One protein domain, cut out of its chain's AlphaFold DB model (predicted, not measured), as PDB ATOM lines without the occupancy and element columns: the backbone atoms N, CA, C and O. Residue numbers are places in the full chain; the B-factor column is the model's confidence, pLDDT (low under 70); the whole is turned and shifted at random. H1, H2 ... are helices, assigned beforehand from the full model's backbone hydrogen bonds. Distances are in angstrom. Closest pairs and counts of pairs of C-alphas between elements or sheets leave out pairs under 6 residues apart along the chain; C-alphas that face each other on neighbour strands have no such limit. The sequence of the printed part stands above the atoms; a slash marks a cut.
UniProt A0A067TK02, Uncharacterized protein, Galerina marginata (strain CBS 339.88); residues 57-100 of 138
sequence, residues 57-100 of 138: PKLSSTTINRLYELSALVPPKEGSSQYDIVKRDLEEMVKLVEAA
ATOM      1  N   PRO A  57      16.475  49.169   4.728       89.31
ATOM      2  CA  PRO A  57      16.329  48.183   3.668       89.31
ATOM      3  C   PRO A  57      16.689  46.805   4.223       89.31
ATOM      4  O   PRO A  57      17.557  46.683   5.080       89.31
ATOM      5  N   LYS A  58      16.005  45.756   3.761       93.38
ATOM      6  CA  LYS A  58      16.309  44.377   4.163       93.38
ATOM      7  C   LYS A  58      17.062  43.687   3.043       93.38
ATOM      8  O   LYS A  58      16.492  43.457   1.975       93.38
ATOM      9  N   LEU A  59      18.312  43.316   3.295       92.50
ATOM     10  CA  LEU A  59      19.134  42.610   2.319       92.50
ATOM     11  C   LEU A  59      18.909  41.093   2.425       92.50
ATOM     12  O   LEU A  59      19.000  40.492   3.505       92.50
ATOM     13  N   SER A  60      18.597  40.460   1.289       94.38
ATOM     14  CA  SER A  60      18.541  38.997   1.195       94.38
ATOM     15  C   SER A  60      19.951  38.407   1.257       94.38
ATOM     16  O   SER A  60      20.913  39.042   0.823       94.38
ATOM     17  N   SER A  61      20.084  37.171   1.744       93.56
ATOM     18  CA  SER A  61      21.388  36.494   1.773       93.56
ATOM     19  C   SER A  61      21.988  36.304   0.387       93.56
ATOM     20  O   SER A  61      23.171  36.546   0.182       93.56
ATOM     21  N   THR A  62      21.142  36.011  -0.598       95.31
ATOM     22  CA  THR A  62      21.535  35.943  -2.009       95.31
ATOM     23  C   THR A  62      22.161  37.241  -2.512       95.31
ATOM     24  O   THR A  62      23.144  37.197  -3.247       95.31
ATOM     25  N   THR A  63      21.632  38.398  -2.103       95.94
ATOM     26  CA  THR A  63      22.179  39.706  -2.491       95.94
ATOM     27  C   THR A  63      23.527  39.943  -1.827       95.94
ATOM     28  O   THR A  63      24.457  40.384  -2.493       95.94
ATOM     29  N   ILE A  64      23.661  39.608  -0.542       94.94
ATOM     30  CA  ILE A  64      24.921  39.757   0.195       94.94
ATOM     31  C   ILE A  64      26.005  38.874  -0.428       94.94
ATOM     32  O   ILE A  64      27.066  39.382  -0.773       94.94
ATOM     33  N   ASN A  65      25.722  37.596  -0.686       94.44
ATOM     34  CA  ASN A  65      26.681  36.698  -1.338       94.44
ATOM     35  C   ASN A  65      27.086  37.213  -2.723       94.44
ATOM     36  O   ASN A  65      28.270  37.220  -3.055       94.44
ATOM     37  N   ARG A  66      26.126  37.735  -3.497       95.94
ATOM     38  CA  ARG A  66      26.404  38.353  -4.797       95.94
ATOM     39  C   ARG A  66      27.284  39.601  -4.681       95.94
ATOM     40  O   ARG A  66      28.127  39.823  -5.538       95.94
ATOM     41  N   LEU A  67      27.115  40.421  -3.643       95.62
ATOM     42  CA  LEU A  67      27.988  41.577  -3.394       95.62
ATOM     43  C   LEU A  67      29.420  41.143  -3.054       95.62
ATOM     44  O   LEU A  67      30.375  41.742  -3.548       95.62
ATOM     45  N   TYR A  68      29.575  40.091  -2.251       95.44
ATOM     46  CA  TYR A  68      30.884  39.504  -1.952       95.44
ATOM     47  C   TYR A  68      31.559  38.955  -3.212       95.44
ATOM     48  O   TYR A  68      32.719  39.261  -3.470       95.44
ATOM     49  N   GLU A  69      30.807  38.253  -4.057       95.06
ATOM     50  CA  GLU A  69      31.290  37.762  -5.349       95.06
ATOM     51  C   GLU A  69      31.750  38.910  -6.264       95.06
ATOM     52  O   GLU A  69      32.867  38.887  -6.776       95.06
ATOM     53  N   LEU A  70      30.934  39.960  -6.415       96.81
ATOM     54  CA  LEU A  70      31.258  41.117  -7.261       96.81
ATOM     55  C   LEU A  70      32.443  41.938  -6.736       96.81
ATOM     56  O   LEU A  70      33.150  42.566  -7.521       96.81
ATOM     57  N   SER A  71      32.665  41.936  -5.422       95.31
ATOM     58  CA  SER A  71      33.838  42.557  -4.796       95.31
ATOM     59  C   SER A  71      35.061  41.635  -4.758       95.31
ATOM     60  O   SER A  71      36.110  42.041  -4.257       95.31
ATOM     61  N   ALA A  72      34.952  40.420  -5.311       94.19
ATOM     62  CA  ALA A  72      35.976  39.379  -5.275       94.19
ATOM     63  C   ALA A  72      36.464  39.054  -3.846       94.19
ATOM     64  O   ALA A  72      37.649  38.786  -3.629       94.19
ATOM     65  N   LEU A  73      35.546  39.096  -2.876       93.62
ATOM     66  CA  LEU A  73      35.769  38.765  -1.471       93.62
ATOM     67  C   LEU A  73      35.141  37.410  -1.117       93.62
ATOM     68  O   LEU A  73      34.153  36.985  -1.710       93.62
ATOM     69  N   VAL A  74      35.678  36.759  -0.083       93.31
ATOM     70  CA  VAL A  74      35.109  35.519   0.465       93.31
ATOM     71  C   VAL A  74      33.995  35.867   1.464       93.31
ATOM     72  O   VAL A  74      34.272  36.575   2.440       93.31
ATOM     73  N   PRO A  75      32.749  35.399   1.261       92.06
ATOM     74  CA  PRO A  75      31.650  35.696   2.171       92.06
ATOM     75  C   PRO A  75      31.819  34.968   3.516       92.06
ATOM     76  O   PRO A  75      32.236  33.805   3.547       92.06
ATOM     77  N   PRO A  76      31.471  35.609   4.648       93.94
ATOM     78  CA  PRO A  76      31.423  34.926   5.934       93.94
ATOM     79  C   PRO A  76      30.301  33.881   5.941       93.94
ATOM     80  O   PRO A  76      29.293  34.014   5.247       93.94
ATOM     81  N   LYS A  77      30.451  32.839   6.764       94.12
ATOM     82  CA  LYS A  77      29.462  31.756   6.871       94.12
ATOM     83  C   LYS A  77      28.083  32.308   7.259       94.12
ATOM     84  O   LYS A  77      27.968  33.027   8.254       94.12
ATOM     85  N   GLU A  78      27.043  31.929   6.520       91.56
ATOM     86  CA  GLU A  78      25.665  32.326   6.830       91.56
ATOM     87  C   GLU A  78      25.261  31.863   8.240       91.56
ATOM     88  O   GLU A  78      25.546  30.736   8.652       91.56
ATOM     89  N   GLY A  79      24.633  32.763   9.001       91.69
ATOM     90  CA  GLY A  79      24.275  32.533  10.405       91.69
ATOM     91  C   GLY A  79      25.439  32.664  11.396       91.69
ATOM     92  O   GLY A  79      25.260  32.395  12.582       91.69
ATOM     93  N   SER A  80      26.633  33.064  10.944       94.94
ATOM     94  CA  SER A  80      27.698  33.503  11.852       94.94
ATOM     95  C   SER A  80      27.426  34.911  12.390       94.94
ATOM     96  O   SER A  80      26.810  35.739  11.722       94.94
ATOM     97  N   SER A  81      27.961  35.228  13.572       96.25
ATOM     98  CA  SER A  81      27.862  36.579  14.147       96.25
ATOM     99  C   SER A  81      28.490  37.650  13.250       96.25
ATOM    100  O   SER A  81      27.991  38.769  13.178       96.25
ATOM    101  N   GLN A  82      29.562  37.301  12.535       94.12
ATOM    102  CA  GLN A  82      30.224  38.186  11.575       94.12
ATOM    103  C   GLN A  82      29.297  38.543  10.413       94.12
ATOM    104  O   GLN A  82      29.226  39.705  10.023       94.12
ATOM    105  N   TYR A  83      28.552  37.562   9.901       95.50
ATOM    106  CA  TYR A  83      27.573  37.784   8.844       95.50
ATOM    107  C   TYR A  83      26.475  38.763   9.290       95.50
ATOM    108  O   TYR A  83      26.149  39.695   8.558       95.50
ATOM    109  N   ASP A  84      25.954  38.609  10.511       94.94
ATOM    110  CA  ASP A  84      24.912  39.497  11.046       94.94
ATOM    111  C   ASP A  84      25.409  40.927  11.288       94.94
ATOM    112  O   ASP A  84      24.650  41.883  11.118       94.94
ATOM    113  N   ILE A  85      26.678  41.084  11.683       95.56
ATOM    114  CA  ILE A  85      27.314  42.398  11.825       95.56
ATOM    115  C   ILE A  85      27.389  43.081  10.462       95.56
ATOM    116  O   ILE A  85      26.805  44.145  10.289       95.56
ATOM    117  N   VAL A  86      28.007  42.427   9.475       95.31
ATOM    118  CA  VAL A  86      28.161  43.005   8.133       95.31
ATOM    119  C   VAL A  86      26.806  43.305   7.500       95.31
ATOM    120  O   VAL A  86      26.629  44.352   6.884       95.31
ATOM    121  N   LYS A  87      25.827  42.412   7.666       95.56
ATOM    122  CA  LYS A  87      24.477  42.629   7.151       95.56
ATOM    123  C   LYS A  87      23.858  43.906   7.719       95.56
ATOM    124  O   LYS A  87      23.319  44.694   6.948       95.56
ATOM    125  N   ARG A  88      23.948  44.119   9.034       95.25
ATOM    126  CA  ARG A  88      23.417  45.324   9.683       95.25
ATOM    127  C   ARG A  88      24.110  46.584   9.170       95.25
ATOM    128  O   ARG A  88      23.431  47.550   8.839       95.25
ATOM    129  N   ASP A  89      25.432  46.540   9.064       94.38
ATOM    130  CA  ASP A  89      26.237  47.686   8.642       94.38
ATOM    131  C   ASP A  89      25.947  48.053   7.178       94.38
ATOM    132  O   ASP A  89      25.795  49.227   6.842       94.38
ATOM    133  N   LEU A  90      25.793  47.055   6.299       94.94
ATOM    134  CA  LEU A  90      25.372  47.270   4.912       94.94
ATOM    135  C   LEU A  90      23.972  47.884   4.834       94.94
ATOM    136  O   LEU A  90      23.773  48.842   4.090       94.94
ATOM    137  N   GLU A  91      23.007  47.367   5.596       94.75
ATOM    138  CA  GLU A  91      21.643  47.912   5.631       94.75
ATOM    139  C   GLU A  91      21.628  49.374   6.117       94.75
ATOM    140  O   GLU A  91      20.902  50.203   5.563       94.75
ATOM    141  N   GLU A  92      22.465  49.721   7.097       92.19
ATOM    142  CA  GLU A  92      22.618  51.092   7.588       92.19
ATOM    143  C   GLU A  92      23.280  52.017   6.556       92.19
ATOM    144  O   GLU A  92      22.790  53.121   6.314       92.19
ATOM    145  N   MET A  93      24.340  51.566   5.882       91.81
ATOM    146  CA  MET A  93      24.996  52.355   4.836       91.81
ATOM    147  C   MET A  93      24.074  52.606   3.640       91.81
ATOM    148  O   MET A  93      23.998  53.734   3.153       91.81
ATOM    149  N   VAL A  94      23.335  51.589   3.187       91.62
ATOM    150  CA  VAL A  94      22.378  51.737   2.078       91.62
ATOM    151  C   VAL A  94      21.288  52.742   2.447       91.62
ATOM    152  O   VAL A  94      20.993  53.632   1.653       91.62
ATOM    153  N   LYS A  95      20.765  52.682   3.678       88.94
ATOM    154  CA  LYS A  95      19.781  53.647   4.189       88.94
ATOM    155  C   LYS A  95      20.274  55.097   4.098       88.94
ATOM    156  O   LYS A  95      19.493  55.995   3.786       88.94
ATOM    157  N   LEU A  96      21.557  55.342   4.367       87.00
ATOM    158  CA  LEU A  96      22.148  56.679   4.257       87.00
ATOM    159  C   LEU A  96      22.305  57.130   2.801       87.00
ATOM    160  O   LEU A  96      22.030  58.287   2.489       87.00
ATOM    161  N   VAL A  97      22.727  56.232   1.910       87.88
ATOM    162  CA  VAL A  97      22.897  56.547   0.484       87.88
ATOM    163  C   VAL A  97      21.553  56.845  -0.173       87.88
ATOM    164  O   VAL A  97      21.445  57.840  -0.883       87.88
ATOM    165  N   GLU A  98      20.512  56.064   0.119       83.25
ATOM    166  CA  GLU A  98      19.157  56.315  -0.389       83.25
ATOM    167  C   GLU A  98      18.622  57.692   0.029       83.25
ATOM    168  O   GLU A  98      17.923  58.346  -0.743       83.25
ATOM    169  N   ALA A  99      18.986  58.169   1.223       79.12
ATOM    170  CA  ALA A  99      18.618  59.506   1.680       79.12
ATOM    171  C   ALA A  99      19.381  60.633   0.953       79.12
ATOM    172  O   ALA A  99      18.890  61.757   0.908       79.12
ATOM    173  N   ALA A 100      20.567  60.352   0.401       76.88
ATOM    174  CA  ALA A 100      21.426  61.332  -0.268       76.88
ATOM    175  C   ALA A 100      21.282  61.350  -1.802       76.88
ATOM    176  O   ALA A 100      21.638  62.340  -2.443       76.88
TER     177      ALA A 100
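AT A GLANCE: This is residues 57 to 100 of the 138 residues of an uncharacterized protein of Galerina marginata (strain CBS 339.88) (UniProt A0A067TK02). Two helices stand nearly at a right angle to each other, a long one, H2, that makes the longest axis, and a short one, H1, set beside its earlier part with little contact between them. A short strand-free loop, residues 71 to 80, folds back from the end of H1 to the start of H2, and residues 57 to 60 lead into H1. The printed part has 44 residues with two named helices, H1 then H2, and no named strand; its class is all helix. It is only just compact, close to loose, with a radius of gyration of the C-alphas of 10.6 A, and its C-alphas span 30 by 22 by 14 A.

HOW THE PARTS SIT: Start at Pro 57 and read on to H1, residues 61 to 70; after it a short link of 10 residues brings you to H2, residues 81 to 100. Look at Ile 64 and Lys 87, the closest C-alphas of the two helices, 7.5 A apart. H1 and H2 are close but not clearly touching, with 1 pair of C-alphas within 8 A. Their lines are about perpendicular, at 80 degrees, and their centres are 13.4 A apart. In H1 and H2 every O i to N i+4 pair is within hydrogen-bond range.

IN THESE COORDINATES: Find C-alpha 61 at (21.388, 36.494, 1.773); from there H1 runs 14.2 A to C-alpha 70 at (31.258, 41.117, -7.261). Then find C-alpha 81 at (27.862, 36.579, 14.147), where H2 begins; it runs 29.4 A to C-alpha 100 at (21.426, 61.332, -0.268).

THE WHOLE: The two C-alphas farthest apart are those of Lys 77 and Ala 100, at 31.5 A. The printed part has no cut, and its one link between helices is short. The mean pLDDT of the printed part is 92.8, and no printed residue is under 70.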